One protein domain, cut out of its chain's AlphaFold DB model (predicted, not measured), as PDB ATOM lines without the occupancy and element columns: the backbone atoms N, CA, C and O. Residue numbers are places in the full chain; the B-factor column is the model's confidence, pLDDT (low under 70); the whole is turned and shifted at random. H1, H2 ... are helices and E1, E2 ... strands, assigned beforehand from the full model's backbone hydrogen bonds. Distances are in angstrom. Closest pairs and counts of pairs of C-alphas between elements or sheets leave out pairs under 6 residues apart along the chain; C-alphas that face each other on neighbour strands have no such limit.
ATOM      1  N   GLU A   5      82.409 131.631   9.913       97.50
ATOM      2  CA  GLU A   5      82.990 131.352   8.601       97.50
ATOM      3  C   GLU A   5      82.113 130.330   7.874       97.50
ATOM      4  O   GLU A   5      81.828 129.260   8.407       97.50
ATOM      5  N   LEU A   6      81.636 130.696   6.686       95.94
ATOM      6  CA  LEU A   6      80.827 129.837   5.822       95.94
ATOM      7  C   LEU A   6      81.717 128.837   5.072       95.94
ATOM      8  O   LEU A   6      82.927 129.041   4.955       95.94
ATOM      9  N   ASN A   7      81.130 127.790   4.483       93.81
ATOM     10  CA  ASN A   7      81.886 126.759   3.756       93.81
ATOM     11  C   ASN A   7      82.740 127.277   2.579       93.81
ATOM     12  O   ASN A   7      83.643 126.584   2.116       93.81
ATOM     13  N   ASN A   8      82.459 128.485   2.093       93.19
ATOM     14  CA  ASN A   8      83.178 129.152   1.015       93.19
ATOM     15  C   ASN A   8      84.251 130.140   1.510       93.19
ATOM     16  O   ASN A   8      84.798 130.896   0.706       93.19
ATOM     17  N   GLY A   9      84.534 130.164   2.815       95.44
ATOM     18  CA  GLY A   9      85.529 131.039   3.441       95.44
ATOM     19  C   GLY A   9      85.041 132.465   3.724       95.44
ATOM     20  O   GLY A   9      85.808 133.281   4.240       95.44
ATOM     21  N   LEU A  10      83.782 132.807   3.413       95.25
ATOM     22  CA  LEU A  10      83.219 134.102   3.799       95.25
ATOM     23  C   LEU A  10      83.049 134.173   5.313       95.25
ATOM     24  O   LEU A  10      82.383 133.337   5.919       95.25
ATOM     25  N   ARG A  11      83.592 135.230   5.915       97.94
ATOM     26  CA  ARG A  11      83.435 135.517   7.341       97.94
ATOM     27  C   ARG A  11      82.348 136.559   7.524       97.94
ATOM     28  O   ARG A  11      82.423 137.641   6.940       97.94
ATOM     29  N   VAL A  12      81.342 136.245   8.329       97.44
ATOM     30  CA  VAL A  12      80.137 137.063   8.471       97.44
ATOM     31  C   VAL A  12      79.740 137.276   9.925       97.44
ATOM     32  O   VAL A  12      80.032 136.466  10.803       97.44
ATOM     33  N   VAL A  13      79.015 138.364  10.162       97.56
ATOM     34  CA  VAL A  13      78.276 138.615  11.399       97.56
ATOM     35  C   VAL A  13      76.836 139.012  11.084       97.56
ATOM     36  O   VAL A  13      76.593 139.855  10.225       97.56
ATOM     37  N   ASN A  14      75.868 138.454  11.813       96.56
ATOM     38  CA  ASN A  14      74.454 138.797  11.661       96.56
ATOM     39  C   ASN A  14      74.047 140.015  12.502       96.56
ATOM     40  O   ASN A  14      73.884 139.922  13.718       96.56
ATOM     41  N   ALA A  15      73.836 141.150  11.842       95.81
ATOM     42  CA  ALA A  15      73.270 142.361  12.430       95.81
ATOM     43  C   ALA A  15      71.904 142.736  11.820       95.81
ATOM     44  O   ALA A  15      71.430 143.852  12.009       95.81
ATOM     45  N   ALA A  16      71.264 141.841  11.061       84.56
ATOM     46  CA  ALA A  16      70.029 142.146  10.339       84.56
ATOM     47  C   ALA A  16      68.771 141.867  11.162       84.56
ATOM     48  O   ALA A  16      67.756 142.537  10.979       84.56
ATOM     49  N   SER A  17      68.811 140.846  12.021       72.75
ATOM     50  CA  SER A  17      67.639 140.391  12.765       72.75
ATOM     51  C   SER A  17      68.008 139.863  14.149       72.75
ATOM     52  O   SER A  17      69.141 139.453  14.395       72.75
ATOM     53  N   GLY A  18      67.027 139.840  15.055       83.62
ATOM     54  CA  GLY A  18      67.133 139.161  16.351       83.62
ATOM     55  C   GLY A  18      67.047 137.631  16.257       83.62
ATOM     56  O   GLY A  18      66.890 136.971  17.280       83.62
ATOM     57  N   HIS A  19      67.116 137.065  15.048       88.31
ATOM     58  CA  HIS A  19      66.970 135.639  14.775       88.31
ATOM     59  C   HIS A  19      68.195 135.105  14.020       88.31
ATOM     60  O   HIS A  19      68.891 135.869  13.344       88.31
ATOM     61  N   PRO A  20      68.490 133.800  14.133       93.12
ATOM     62  CA  PRO A  20      69.560 133.182  13.361       93.12
ATOM     63  C   PRO A  20      69.212 133.106  11.868       93.12
ATOM     64  O   PRO A  20      68.041 132.995  11.499       93.12
ATOM     65  N   TYR A  21      70.239 133.105  11.017       93.06
ATOM     66  CA  TYR A  21      70.113 132.716   9.612       93.06
ATOM     67  C   TYR A  21      70.575 131.281   9.414       93.06
ATOM     68  O   TYR A  21      71.673 130.924   9.831       93.06
ATOM     69  N   ASN A  22      69.754 130.490   8.730       93.81
ATOM     70  CA  ASN A  22      70.124 129.161   8.271       93.81
ATOM     71  C   ASN A  22      70.679 129.280   6.850       93.81
ATOM     72  O   ASN A  22      69.987 129.767   5.956       93.81
ATOM     73  N   MET A  23      71.915 128.854   6.640       94.50
ATOM     74  CA  MET A  23      72.568 128.836   5.335       94.50
ATOM     75  C   MET A  23      72.275 127.510   4.619       94.50
ATOM     76  O   MET A  23      71.915 126.506   5.243       94.50
ATOM     77  N   GLU A  24      72.389 127.486   3.294       92.81
ATOM     78  CA  GLU A  24      72.109 126.282   2.500       92.81
ATOM     79  C   GLU A  24      73.064 125.114   2.779       92.81
ATOM     80  O   GLU A  24      72.649 123.957   2.696       92.81
ATOM     81  N   ASP A  25      74.296 125.417   3.192       90.94
ATOM     82  CA  ASP A  25      75.319 124.450   3.600       90.94
ATOM     83  C   ASP A  25      75.081 123.862   5.006       90.94
ATOM     84  O   ASP A  25      75.843 123.013   5.463       90.94
ATOM     85  N   GLY A  26      74.007 124.288   5.682       92.56
ATOM     86  CA  GLY A  26      73.655 123.874   7.039       92.56
ATOM     87  C   GLY A  26      74.274 124.736   8.139       92.56
ATOM     88  O   GLY A  26      73.929 124.545   9.305       92.56
ATOM     89  N   THR A  27      75.136 125.699   7.797       96.06
ATOM     90  CA  THR A  27      75.702 126.649   8.757       96.06
ATOM     91  C   THR A  27      74.599 127.530   9.339       96.06
ATOM     92  O   THR A  27      73.694 127.977   8.633       96.06
ATOM     93  N   VAL A  28      74.679 127.811  10.638       95.38
ATOM     94  CA  VAL A  28      73.770 128.733  11.326       95.38
ATOM     95  C   VAL A  28      74.550 129.974  11.735       95.38
ATOM     96  O   VAL A  28      75.561 129.868  12.421       95.38
ATOM     97  N   VAL A  29      74.072 131.154  11.337       96.06
ATOM     98  CA  VAL A  29      74.665 132.440  11.722       96.06
ATOM     99  C   VAL A  29      73.796 133.094  12.804       96.06
ATOM    100  O   VAL A  29      72.738 133.657  12.484       96.06
ATOM    101  N   PRO A  30      74.192 133.027  14.089       95.88
ATOM    102  CA  PRO A  30      73.387 133.532  15.195       95.88
ATOM    103  C   PRO A  30      73.364 135.067  15.222       95.88
ATOM    104  O   PRO A  30      74.283 135.710  14.711       95.88
ATOM    105  N   PRO A  31      72.327 135.681  15.817       95.81
ATOM    106  CA  PRO A  31      72.237 137.131  15.918       95.81
ATOM    107  C   PRO A  31      73.393 137.697  16.754       95.81
ATOM    108  O   PRO A  31      73.728 137.186  17.820       95.81
ATOM    109  N   SER A  32      73.976 138.810  16.309       94.81
ATOM    110  CA  SER A  32      75.100 139.468  16.996       94.81
ATOM    111  C   SER A  32      74.727 140.153  18.314       94.81
ATOM    112  O   SER A  32      75.623 140.577  19.049       94.81
ATOM    113  N   GLY A  33      73.427 140.296  18.587       92.75
ATOM    114  CA  GLY A  33      72.882 141.132  19.658       92.75
ATOM    115  C   GLY A  33      72.729 142.609  19.274       92.75
ATOM    116  O   GLY A  33      72.206 143.385  20.068       92.75
ATOM    117  N   PHE A  34      73.141 143.000  18.064       94.50
ATOM    118  CA  PHE A  34      72.947 144.342  17.517       94.50
ATOM    119  C   PHE A  34      72.071 144.284  16.260       94.50
ATOM    120  O   PHE A  34      72.197 143.367  15.452       94.50
ATOM    121  N   SER A  35      71.179 145.261  16.092       93.94
ATOM    122  CA  SER A  35      70.350 145.407  14.889       93.94
ATOM    123  C   SER A  35      70.763 146.662  14.133       93.94
ATOM    124  O   SER A  35      70.614 147.779  14.630       93.94
ATOM    125  N   LEU A  36      71.302 146.469  12.934       94.56
ATOM    126  CA  LEU A  36      71.763 147.528  12.057       94.56
ATOM    127  C   LEU A  36      70.568 148.165  11.343       94.56
ATOM    128  O   LEU A  36      69.982 147.585  10.426       94.56
ATOM    129  N   ASN A  37      70.213 149.374  11.772       93.06
ATOM    130  CA  ASN A  37      69.072 150.114  11.247       93.06
ATOM    131  C   ASN A  37      69.491 151.114  10.167       93.06
ATOM    132  O   ASN A  37      70.620 151.603  10.147       93.06
ATOM    133  N   ALA A  38      68.551 151.434   9.281       93.69
ATOM    134  CA  ALA A  38      68.682 152.485   8.282       93.69
ATOM    135  C   ALA A  38      67.526 153.476   8.426       93.69
ATOM    136  O   ALA A  38      66.382 153.085   8.672       93.69
ATOM    137  N   LYS A  39      67.821 154.763   8.246       93.31
ATOM    138  CA  LYS A  39      66.825 155.834   8.226       93.31
ATOM    139  C   LYS A  39      66.414 156.126   6.794       93.31
ATOM    140  O   LYS A  39      67.254 156.166   5.901       93.31
ATOM    141  N   ARG A  40      65.125 156.367   6.579       93.56
ATOM    142  CA  ARG A  40      64.610 156.824   5.287       93.56
ATOM    143  C   ARG A  40      64.748 158.338   5.210       93.56
ATOM    144  O   ARG A  40      64.269 159.042   6.093       93.56
ATOM    145  N   ALA A  41      65.413 158.818   4.169       93.25
ATOM    146  CA  ALA A  41      65.390 160.210   3.756       93.25
ATOM    147  C   ALA A  41      64.527 160.303   2.498       93.25
ATOM    148  O   ALA A  41      64.809 159.641   1.499       93.25
ATOM    149  N   GLU A  42      63.456 161.082   2.564       94.81
ATOM    150  CA  GLU A  42      62.485 161.203   1.482       94.81
ATOM    151  C   GLU A  42      62.626 162.554   0.787       94.81
ATOM    152  O   GLU A  42      62.931 163.574   1.405       94.81
ATOM    153  N   THR A  43      62.435 162.559  -0.526       93.50
ATOM    154  CA  THR A  43      62.353 163.771  -1.338       93.50
ATOM    155  C   THR A  43      61.124 163.664  -2.222       93.50
ATOM    156  O   THR A  43      61.008 162.716  -2.999       93.50
ATOM    157  N   THR A  44      60.209 164.624  -2.110       92.44
ATOM    158  CA  THR A  44      59.012 164.672  -2.953       92.44
ATOM    159  C   THR A  44      59.401 164.915  -4.408       92.44
ATOM    160  O   THR A  44      60.187 165.811  -4.721       92.44
ATOM    161  N   VAL A  45      58.834 164.117  -5.306       91.06
ATOM    162  CA  VAL A  45      59.017 164.207  -6.751       91.06
ATOM    163  C   VAL A  45      57.689 164.624  -7.361       91.06
ATOM    164  O   VAL A  45      56.663 163.990  -7.138       91.06
ATOM    165  N   LYS A  46      57.703 165.699  -8.150       84.12
ATOM    166  CA  LYS A  46      56.518 166.118  -8.901       84.12
ATOM    167  C   LYS A  46      56.437 165.323 -10.198       84.12
ATOM    168  O   LYS A  46      57.395 165.320 -10.967       84.12
ATOM    169  N   HIS A  47      55.297 164.690 -10.441       85.12
ATOM    170  CA  HIS A  47      55.012 163.989 -11.689       85.12
ATOM    171  C   HIS A  47      53.558 164.248 -12.090       85.12
ATOM    172  O   HIS A  47      52.676 164.181 -11.239       85.12
ATOM    173  N   SER A  48      53.314 164.553 -13.367       88.06
ATOM    174  CA  SER A  48      51.991 164.955 -13.881       88.06
ATOM    175  C   SER A  48      50.910 163.888 -13.722       88.06
ATOM    176  O   SER A  48      49.731 164.214 -13.671       88.06
ATOM    177  N   ASP A  49      51.321 162.624 -13.645       94.19
ATOM    178  CA  ASP A  49      50.407 161.477 -13.564       94.19
ATOM    179  C   ASP A  49      49.999 161.135 -12.121       94.19
ATOM    180  O   ASP A  49      49.211 160.216 -11.899       94.19
ATOM    181  N   ILE A  50      50.554 161.836 -11.127       90.44
ATOM    182  CA  ILE A  50      50.235 161.619  -9.715       90.44
ATOM    183  C   ILE A  50      49.085 162.563  -9.334       90.44
ATOM    184  O   ILE A  50      49.232 163.773  -9.505       90.44
ATOM    185  N   PRO A  51      47.946 162.044  -8.832       91.62
ATOM    186  CA  PRO A  51      46.801 162.871  -8.464       91.62
ATOM    187  C   PRO A  51      47.126 163.919  -7.396       91.62
ATOM    188  O   PRO A  51      47.907 163.663  -6.476       91.62
ATOM    189  N   ASP A  52      46.440 165.062  -7.469       86.69
ATOM    190  CA  ASP A  52      46.516 166.101  -6.442       86.69
ATOM    191  C   ASP A  52      46.179 165.524  -5.055       86.69
ATOM    192  O   ASP A  52      45.176 164.833  -4.868       86.69
ATOM    193  N   GLY A  53      47.034 165.814  -4.071       88.81
ATOM    194  CA  GLY A  53      46.916 165.297  -2.703       88.81
ATOM    195  C   GLY A  53      47.662 163.985  -2.434       88.81
ATOM    196  O   GLY A  53      47.634 163.514  -1.299       88.81
ATOM    197  N   VAL A  54      48.349 163.411  -3.431       93.38
ATOM    198  CA  VAL A  54      49.250 162.261  -3.252       93.38
ATOM    199  C   VAL A  54      50.696 162.686  -3.506       93.38
ATOM    200  O   VAL A  54      51.046 163.103  -4.606       93.38
ATOM    201  N   ASP A  55      51.564 162.532  -2.505       91.75
ATOM    202  CA  ASP A  55      52.996 162.781  -2.667       91.75
ATOM    203  C   ASP A  55      53.702 161.534  -3.209       91.75
ATOM    204  O   ASP A  55      53.803 160.504  -2.539       91.75
ATOM    205  N   ALA A  56      54.250 161.632  -4.421       93.06
ATOM    206  CA  ALA A  56      55.255 160.682  -4.875       93.06
ATOM    207  C   ALA A  56      56.598 161.045  -4.233       93.06
ATOM    208  O   ALA A  56      57.091 162.159  -4.400       93.06
ATOM    209  N   VAL A  57      57.209 160.110  -3.507       93.44
ATOM    210  CA  VAL A  57      58.502 160.330  -2.848       93.44
ATOM    211  C   VAL A  57      59.567 159.404  -3.413       93.44
ATOM    212  O   VAL A  57      59.345 158.215  -3.639       93.44
ATOM    213  N   LYS A  58      60.762 159.953  -3.615       92.38
ATOM    214  CA  LYS A  58      61.985 159.174  -3.776       92.38
ATOM    215  C   LYS A  58      62.582 158.953  -2.391       92.38
ATOM    216  O   LYS A  58      62.786 159.916  -1.653       92.38
ATOM    217  N   THR A  59      62.889 157.706  -2.056       93.56
ATOM    218  CA  THR A  59      63.495 157.347  -0.769       93.56
ATOM    219  C   THR A  59      64.957 156.969  -0.947       93.56
ATOM    220  O   THR A  59      65.301 156.143  -1.791       93.56
ATOM    221  N   GLU A  60      65.810 157.529  -0.099       94.00
ATOM    222  CA  GLU A  60      67.190 157.102   0.091       94.00
ATOM    223  C   GLU A  60      67.355 156.513   1.491       94.00
ATOM    224  O   GLU A  60      66.836 157.048   2.473       94.00
ATOM    225  N   MET A  61      68.096 155.413   1.595       96.31
ATOM    226  CA  MET A  61      68.451 154.829   2.885       96.31
ATOM    227  C   MET A  61      69.728 155.499   3.389       96.31
ATOM    228  O   MET A  61      70.715 155.590   2.663       96.31
ATOM    229  N   LYS A  62      69.708 155.992   4.626       96.44
ATOM    230  CA  LYS A  62      70.840 156.653   5.279       96.44
ATOM    231  C   LYS A  62      71.270 155.870   6.520       96.44
ATOM    232  O   LYS A  62      70.409 155.334   7.227       96.44
ATOM    233  N   PRO A  63      72.580 155.800   6.799       96.38
ATOM    234  CA  PRO A  63      73.084 155.149   7.996       96.38
ATOM    235  C   PRO A  63      72.717 155.958   9.246       96.38
ATOM    236  O   PRO A  63      72.397 157.147   9.166       96.38
ATOM    237  N   ASP A  64      72.785 155.321  10.411       94.50
ATOM    238  CA  ASP A  64      72.718 155.997  11.701       94.50
ATOM    239  C   ASP A  64      74.044 155.887  12.468       94.50
ATOM    240  O   ASP A  64      74.904 155.050  12.178       94.50
ATOM    241  N   ASP A  65      74.225 156.764  13.457       95.50
ATOM    242  CA  ASP A  65      75.478 156.859  14.210       95.50
ATOM    243  C   ASP A  65      75.808 155.582  14.991       95.50
ATOM    244  O   ASP A  65      76.982 155.263  15.188       95.50
ATOM    245  N   ALA A  66      74.792 154.852  15.460       95.12
ATOM    246  CA  ALA A  66      74.996 153.619  16.209       95.12
ATOM    247  C   ALA A  66      75.513 152.511  15.285       95.12
ATOM    248  O   ALA A  66      76.478 151.830  15.628       95.12
ATOM    249  N   GLY A  67      74.941 152.385  14.088       95.81
ATOM    250  CA  GLY A  67      75.396 151.460  13.063       95.81
ATOM    251  C   GLY A  67      76.785 151.800  12.538       95.81
ATOM    252  O   GLY A  67      77.623 150.909  12.412       95.81
ATOM    253  N   LEU A  68      77.088 153.086  12.333       96.56
ATOM    254  CA  LEU A  68      78.434 153.527  11.948       96.56
ATOM    255  C   LEU A  68      79.479 153.187  13.019       96.56
ATOM    256  O   LEU A  68      80.612 152.838  12.687       96.56
ATOM    257  N   LYS A  69      79.121 153.279  14.305       96.81
ATOM    258  CA  LYS A  69      79.990 152.845  15.408       96.81
ATOM    259  C   LYS A  69      80.139 151.328  15.446       96.81
ATOM    260  O   LYS A  69      81.258 150.858  15.613       96.81
ATOM    261  N   PHE A  70      79.053 150.579  15.260       96.19
ATOM    262  CA  PHE A  70      79.078 149.117  15.226       96.19
ATOM    263  C   PHE A  70      79.970 148.588  14.098       96.19
ATOM    264  O   PHE A  70      80.832 147.758  14.343       96.19
ATOM    265  N   ILE A  71      79.848 149.117  12.880       96.00
ATOM    266  CA  ILE A  71      80.660 148.668  11.737       96.00
ATOM    267  C   ILE A  71      82.162 148.832  12.008       96.00
ATOM    268  O   ILE A  71      82.953 147.988  11.601       96.00
ATOM    269  N   LYS A  72      82.568 149.870  12.749       96.25
ATOM    270  CA  LYS A  72      83.976 150.090  13.123       96.25
ATOM    271  C   LYS A  72      84.523 149.060  14.116       96.25
ATOM    272  O   LYS A  72      85.737 148.985  14.270       96.25
ATOM    273  N   THR A  73      83.670 148.304  14.809       96.38
ATOM    274  CA  THR A  73      84.110 147.221  15.707       96.38
ATOM    275  C   THR A  73      84.237 145.880  14.988       96.38
ATOM    276  O   THR A  73      84.772 144.928  15.557       96.38
ATOM    277  N   VAL A  74      83.758 145.793  13.744       96.56
ATOM    278  CA  VAL A  74      83.832 144.584  12.926       96.56
ATOM    279  C   VAL A  74      85.243 144.466  12.338       96.56
ATOM    280  O   VAL A  74      85.721 145.423  11.728       96.56
ATOM    281  N   PRO A  75      85.932 143.321  12.514       96.94
ATOM    282  CA  PRO A  75      87.274 143.138  11.973       96.94
ATOM    283  C   PRO A  75      87.323 143.253  10.449       96.94
ATOM    284  O   PRO A  75      86.365 142.921   9.748       96.94
ATOM    285  N   GLU A  76      88.479 143.657   9.926       95.75
ATOM    286  CA  GLU A  76      88.716 143.666   8.483       95.75
ATOM    287  C   GLU A  76      88.525 142.262   7.879       95.75
ATOM    288  O   GLU A  76      88.857 141.242   8.489       95.75
ATOM    289  N   GLY A  77      87.944 142.209   6.677       95.88
ATOM    290  CA  GLY A  77      87.627 140.956   5.987       95.88
ATOM    291  C   GLY A  77      86.360 140.247   6.482       95.88
ATOM    292  O   GLY A  77      86.024 139.197   5.942       95.88
ATOM    293  N   VAL A  78      85.641 140.804   7.465       98.12
ATOM    294  CA  VAL A  78      84.343 140.288   7.928       98.12
ATOM    295  C   VAL A  78      83.209 141.137   7.352       98.12
ATOM    296  O   VAL A  78      83.213 142.364   7.466       98.12
ATOM    297  N   LEU A  79      82.224 140.487   6.734       98.00
ATOM    298  CA  LEU A  79      81.028 141.138   6.201       98.00
ATOM    299  C   LEU A  79      79.918 141.202   7.254       98.00
ATOM    300  O   LEU A  79      79.745 140.296   8.069       98.00
ATOM    301  N   VAL A  80      79.131 142.273   7.217       97.81
ATOM    302  CA  VAL A  80      78.004 142.475   8.131       97.81
ATOM    303  C   VAL A  80      76.714 142.164   7.392       97.81
ATOM    304  O   VAL A  80      76.344 142.862   6.454       97.81
ATOM    305  N   ILE A  81      75.999 141.135   7.824       97.19
ATOM    306  CA  ILE A  81      74.676 140.824   7.293       97.19
ATOM    307  C   ILE A  81      73.688 141.825   7.890       97.19
ATOM    308  O   ILE A  81      73.489 141.859   9.104       97.19
ATOM    309  N   GLY A  82      73.075 142.638   7.035       96.06
ATOM    310  CA  GLY A  82      72.019 143.592   7.351       96.06
ATOM    311  C   GLY A  82      70.736 143.300   6.567       96.06
ATOM    312  O   GLY A  82      70.682 142.425   5.702       96.06
ATOM    313  N   SER A  83      69.678 144.059   6.858       94.00
ATOM    314  CA  SER A  83      68.526 144.123   5.951       94.00
ATOM    315  C   SER A  83      68.941 144.748   4.613       94.00
ATOM    316  O   SER A  83      69.956 145.440   4.536       94.00
ATOM    317  N   ILE A  84      68.133 144.585   3.559       94.44
ATOM    318  CA  ILE A  84      68.417 145.236   2.269       94.44
ATOM    319  C   ILE A  84      68.521 146.765   2.400       94.44
ATOM    320  O   ILE A  84      69.388 147.377   1.789       94.44
ATOM    321  N   ALA A  85      67.707 147.371   3.272       95.12
ATOM    322  CA  ALA A  85      67.762 148.801   3.562       95.12
ATOM    323  C   ALA A  85      69.072 149.201   4.261       95.12
ATOM    324  O   ALA A  85      69.645 150.242   3.948       95.12
ATOM    325  N   ALA A  86      69.570 148.369   5.181       96.25
ATOM    326  CA  ALA A  86      70.867 148.589   5.810       96.25
ATOM    327  C   ALA A  86      72.008 148.427   4.795       96.25
ATOM    328  O   ALA A  86      72.864 149.298   4.695       96.25
ATOM    329  N   ALA A  87      71.989 147.377   3.974       96.94
ATOM    330  CA  ALA A  87      72.994 147.195   2.928       96.94
ATOM    331  C   ALA A  87      73.052 148.404   1.970       96.94
ATOM    332  O   ALA A  87      74.140 148.878   1.655       96.94
ATOM    333  N   GLN A  88      71.897 148.971   1.597       96.62
ATOM    334  CA  GLN A  88      71.813 150.212   0.815       96.62
ATOM    335  C   GLN A  88      72.366 151.441   1.552       96.62
ATOM    336  O   GLN A  88      73.016 152.279   0.938       96.62
ATOM    337  N   ALA A  89      72.085 151.573   2.851       96.88
ATOM    338  CA  ALA A  89      72.490 152.732   3.643       96.88
ATOM    339  C   ALA A  89      73.996 152.793   3.918       96.88
ATOM    340  O   ALA A  89      74.581 153.874   3.906       96.88
ATOM    341  N   TYR A  90      74.604 151.652   4.239       96.88
ATOM    342  CA  TYR A  90      75.982 151.599   4.728       96.88
ATOM    343  C   TYR A  90      76.996 151.215   3.642       96.88
ATOM    344  O   TYR A  90      78.172 151.535   3.801       96.88
ATOM    345  N   GLY A  91      76.576 150.545   2.561       95.81
ATOM    346  CA  GLY A  91      77.505 149.990   1.572       95.81
ATOM    347  C   GLY A  91      78.477 148.989   2.213       95.81
ATOM    348  O   GLY A  91      78.143 148.340   3.201       95.81
ATOM    349  N   LYS A  92      79.704 148.858   1.687       95.00
ATOM    350  CA  LYS A  92      80.735 147.972   2.266       95.00
ATOM    351  C   LYS A  92      81.062 148.374   3.725       95.00
ATOM    352  O   LYS A  92      81.331 149.551   3.960       95.00
ATOM    353  N   PRO A  93      81.120 147.434   4.696       96.38
ATOM    354  CA  PRO A  93      81.116 145.969   4.555       96.38
ATOM    355  C   PRO A  93      79.737 145.304   4.731       96.38
ATOM    356  O   PRO A  93      79.664 144.103   4.985       96.38
ATOM    357  N   VAL A  94      78.646 146.062   4.645       97.69
ATOM    358  CA  VAL A  94      77.283 145.577   4.872       97.69
ATOM    359  C   VAL A  94      76.706 144.948   3.606       97.69
ATOM    360  O   VAL A  94      76.751 145.525   2.522       97.69
ATOM    361  N   ILE A  95      76.134 143.759   3.763       97.50
ATOM    362  CA  ILE A  95      75.509 142.967   2.703       97.50
ATOM    363  C   ILE A  95      74.108 142.536   3.133       97.50
ATOM    364  O   ILE A  95      73.803 142.496   4.324       97.50
ATOM    365  N   ALA A  96      73.260 142.170   2.178       95.69
ATOM    366  CA  ALA A  96      72.030 141.435   2.458       95.69
ATOM    367  C   ALA A  96      72.119 140.022   1.870       95.69
ATOM    368  O   ALA A  96      72.759 139.803   0.840       95.69
ATOM    369  N   LEU A  97      71.487 139.060   2.537       93.88
ATOM    370  CA  LEU A  97      71.450 137.678   2.064       93.88
ATOM    371  C   LEU A  97      70.368 137.494   1.004       93.88
ATOM    372  O   LEU A  97      69.306 138.123   1.056       93.88
ATOM    373  N   MET A  98      70.630 136.584   0.073       91.69
ATOM    374  CA  MET A  98      69.639 136.079  -0.864       91.69
ATOM    375  C   MET A  98      69.133 134.728  -0.361       91.69
ATOM    376  O   MET A  98      69.921 133.891   0.068       91.69
ATOM    377  N   ALA A  99      67.819 134.508  -0.385       89.75
ATOM    378  CA  ALA A  99      67.284 133.178  -0.112       89.75
ATOM    379  C   ALA A  99      67.610 132.244  -1.287       89.75
ATOM    380  O   ALA A  99      67.477 132.650  -2.441       89.75
ATOM    381  N   ASN A 100      67.983 131.001  -0.989       88.12
ATOM    382  CA  ASN A 100      68.166 129.950  -1.985       88.12
ATOM    383  C   ASN A 100      66.859 129.755  -2.778       88.12
ATOM    384  O   ASN A 100      65.784 129.684  -2.176       88.12
ATOM    385  N   GLU A 101      66.960 129.623  -4.105       82.25
ATOM    386  CA  GLU A 101      65.821 129.520  -5.034       82.25
ATOM    387  C   GLU A 101      64.815 128.412  -4.667       82.25
ATOM    388  O   GLU A 101      63.603 128.606  -4.759       82.25
ATOM    389  N   ALA A 102      65.293 127.267  -4.172       79.62
ATOM    390  CA  ALA A 102      64.452 126.151  -3.744       79.62
ATOM    391  C   ALA A 102      63.641 126.462  -2.473       79.62
ATOM    392  O   ALA A 102      62.592 125.862  -2.244       79.62
ATOM    393  N   THR A 103      64.105 127.409  -1.650       78.38
ATOM    394  CA  THR A 103      63.440 127.824  -0.399       78.38
ATOM    395  C   THR A 103      62.863 129.242  -0.458       78.38
ATOM    396  O   THR A 103      62.267 129.719   0.508       78.38
ATOM    397  N   SER A 104      62.989 129.933  -1.597       78.12
ATOM    398  CA  SER A 104      62.495 131.300  -1.787       78.12
ATOM    399  C   SER A 104      61.044 131.365  -2.273       78.12
ATOM    400  O   SER A 104      60.508 132.464  -2.441       78.12
ATOM    401  N   ALA A 105      60.400 130.216  -2.508       77.56
ATOM    402  CA  ALA A 105      59.027 130.139  -2.997       77.56
ATOM    403  C   ALA A 105      58.030 130.861  -2.070       77.56
ATOM    404  O   ALA A 105      58.155 130.883  -0.839       77.56
ATOM    405  N   ARG A 106      56.996 131.457  -2.677       70.19
ATOM    406  CA  ARG A 106      55.912 132.121  -1.944       70.19
ATOM    407  C   ARG A 106      55.194 131.094  -1.061       70.19
ATOM    408  O   ARG A 106      54.750 130.068  -1.558       70.19
ATOM    409  N   GLY A 107      55.056 131.400   0.229       72.38
ATOM    410  CA  GLY A 107      54.392 130.531   1.209       72.38
ATOM    411  C   GLY A 107      55.337 129.780   2.149       72.38
ATOM    412  O   GLY A 107      54.865 129.270   3.157       72.38
ATOM    413  N   ILE A 108      56.651 129.771   1.886       78.62
ATOM    414  CA  ILE A 108      57.631 129.236   2.839       78.62
ATOM    415  C   ILE A 108      57.820 130.237   3.994       78.62
ATOM    416  O   ILE A 108      58.161 131.404   3.736       78.62
ATOM    417  N   PRO A 109      57.596 129.821   5.257       78.44
ATOM    418  CA  PRO A 109      57.830 130.659   6.426       78.44
ATOM    419  C   PRO A 109      59.277 131.164   6.473       78.44
ATOM    420  O   PRO A 109      60.190 130.423   6.120       78.44
ATOM    421  N   PRO A 110      59.537 132.395   6.953       75.75
ATOM    422  CA  PRO A 110      60.899 132.922   7.048       75.75
ATOM    423  C   PRO A 110      61.891 132.012   7.789       75.75
ATOM    424  O   PRO A 110      63.059 131.995   7.419       75.75
ATOM    425  N   ALA A 111      61.431 131.246   8.783       77.31
ATOM    426  CA  ALA A 111      62.260 130.315   9.552       77.31
ATOM    427  C   ALA A 111      62.764 129.109   8.732       77.31
ATOM    428  O   ALA A 111      63.844 128.591   9.010       77.31
ATOM    429  N   ASP A 112      62.008 128.705   7.708       80.81
ATOM    430  CA  ASP A 112      62.322 127.560   6.844       80.81
ATOM    431  C   ASP A 112      63.137 127.969   5.609       80.81
ATOM    432  O   ASP A 112      63.587 127.124   4.829       80.81
ATOM    433  N   LYS A 113      63.342 129.277   5.411       86.00
ATOM    434  CA  LYS A 113      64.178 129.789   4.328       86.00
ATOM    435  C   LYS A 113      65.640 129.524   4.636       86.00
ATOM    436  O   LYS A 113      66.130 129.861   5.714       86.00
ATOM    437  N   LYS A 114      66.347 128.996   3.642       92.00
ATOM    438  CA  LYS A 114      67.801 128.887   3.666       92.00
ATOM    439  C   LYS A 114      68.407 129.992   2.819       92.00
ATOM    440  O   LYS A 114      67.876 130.339   1.765       92.00
ATOM    441  N   MET A 115      69.502 130.554   3.295       93.19
ATOM    442  CA  MET A 115      70.219 131.623   2.616       93.19
ATOM    443  C   MET A 115      71.315 131.024   1.739       93.19
ATOM    444  O   MET A 115      72.014 130.098   2.151       93.19
ATOM    445  N   ASP A 116      71.428 131.542   0.523       93.44
ATOM    446  CA  ASP A 116      72.429 131.152  -0.466       93.44
ATOM    447  C   ASP A 116      73.823 131.544   0.052       93.44
ATOM    448  O   ASP A 116      74.013 132.664   0.542       93.44
ATOM    449  N   THR A 117      74.793 130.628   0.007       92.88
ATOM    450  CA  THR A 117      76.168 130.946   0.428       92.88
ATOM    451  C   THR A 117      76.977 131.556  -0.713       92.88
ATOM    452  O   THR A 117      77.965 132.241  -0.461       92.88
ATOM    453  N   THR A 118      76.558 131.367  -1.963       91.44
ATOM    454  CA  THR A 118      77.260 131.798  -3.179       91.44
ATOM    455  C   THR A 118      76.782 133.146  -3.722       91.44
ATOM    456  O   THR A 118      77.526 133.813  -4.443       91.44
ATOM    457  N   LYS A 119      75.567 133.579  -3.364       92.56
ATOM    458  CA  LYS A 119      74.963 134.843  -3.804       92.56
ATOM    459  C   LYS A 119      74.671 135.767  -2.625       92.56
ATOM    460  O   LYS A 119      73.898 135.449  -1.725       92.56
ATOM    461  N   ILE A 120      75.218 136.975  -2.693       94.19
ATOM    462  CA  ILE A 120      74.958 138.061  -1.743       94.19
ATOM    463  C   ILE A 120      74.498 139.314  -2.485       94.19
ATOM    464  O   ILE A 120      74.826 139.517  -3.654       94.19
ATOM    465  N   ILE A 121      73.751 140.172  -1.797       96.00
ATOM    466  CA  ILE A 121      73.333 141.477  -2.307       96.00
ATOM    467  C   ILE A 121      74.255 142.538  -1.707       96.00
ATOM    468  O   ILE A 121      74.372 142.647  -0.483       96.00
ATOM    469  N   ALA A 122      74.877 143.335  -2.571       95.19
ATOM    470  CA  ALA A 122      75.803 144.399  -2.204       95.19
ATOM    471  C   ALA A 122      75.481 145.702  -2.953       95.19
ATOM    472  O   ALA A 122      74.959 145.665  -4.065       95.19
TER     473      ALA A 122
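What this domain is: This is residues 5 to 122 of the 124 residues of an uncharacterized protein of Euryarchaeota archaeon (UniProt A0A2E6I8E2). A small, strongly twisted sheet of five strands makes the body, and a long two-stranded hairpin, E3 and E4, reaches away from it as an arm whose tip, residues 48 to 53, sticks out free. H2 packs over E6 of the sheet and also on the base of the arm, while the short H1, just after the arm, only grazes the sheet. The printed part has 118 residues with two named helices and seven named strands, in the order E1 E2 E3 E4 H1 E5 H2 E6 E7; the five-stranded sheet is mixed, in the order E1 E5 E6 E7 E2, and the arm is antiparallel. The class is mixed, helices and strands, with under half of the residues in named elements. The whole is loose, with a radius of gyration of the C-alphas of 16.9 A and spans of 53 by 37 by 22 A.

How they stand to each other: In the five-stranded sheet, the edge strand E1, residues 11 to 14, is parallel to E5, residues 78 to 81, with N 13 and O 79 2.9 A apart. E5 is parallel to E6, residues 94 to 99, with N 95 and O 80 2.8 A apart. E6 forms an antiparallel hairpin with E7, residues 114 to 121, with N 116 and O 98 2.8 A apart. The pairing of E6 is staggered: residues 94 to 95 pair with E5, residues 96 to 99 with E7. E7 bends by 101 degrees at residue 118, and it meets the other edge strand, E2, residues 21 to 23, only at a point. H2, residues 84 to 90, is on this sheet at a height of 6.6 A, over E6 and along the strands, at 6 degrees to E6 on the local plane; their closest C-alphas, of Ala 87 and Ile 95, are 4.9 A apart. E5, H2 and E6 form a strand-helix-strand unit, two parallel neighbour strands with a helix between, and its crossover is right-handed. E3, residues 38 to 45, and E4, residues 56 to 63, form an antiparallel hairpin, with N 41 and O 60 2.8 A apart. The closest C-alphas of E4 and H2, of Lys 62 and Ala 89, are 4.6 A apart. H1, residues 65 to 71, only grazes the five-stranded sheet with its residues 70 to 71. H1 and H2 are close but not clearly touching, about perpendicular at 85 degrees, with the C-alphas of Leu 68 and Tyr 90 closest at 7.9 A. In both helices every O i to N i+4 pair is within hydrogen-bond range.

Where its parts are: E1 begins at C-alpha 11, (83.435, 135.517, 7.341). E3 is 21.4 A long and E4 22.7 A; C-alpha 45, where E3 ends, is at (59.017, 164.207, -6.751). E6 is 16.7 A long and E7 15.0 A, ending at C-alpha 121, (73.333, 141.477, -2.307).

The domain as a whole: The C-alphas of Asn 7 and Asp 52 are the two farthest apart, at 53.9 A. The printed part has no cut. The links E2 to E3 and E6 to E7 are long, with 14 residues each. The mean pLDDT of the printed part is 92.1, and no printed residue is under 70.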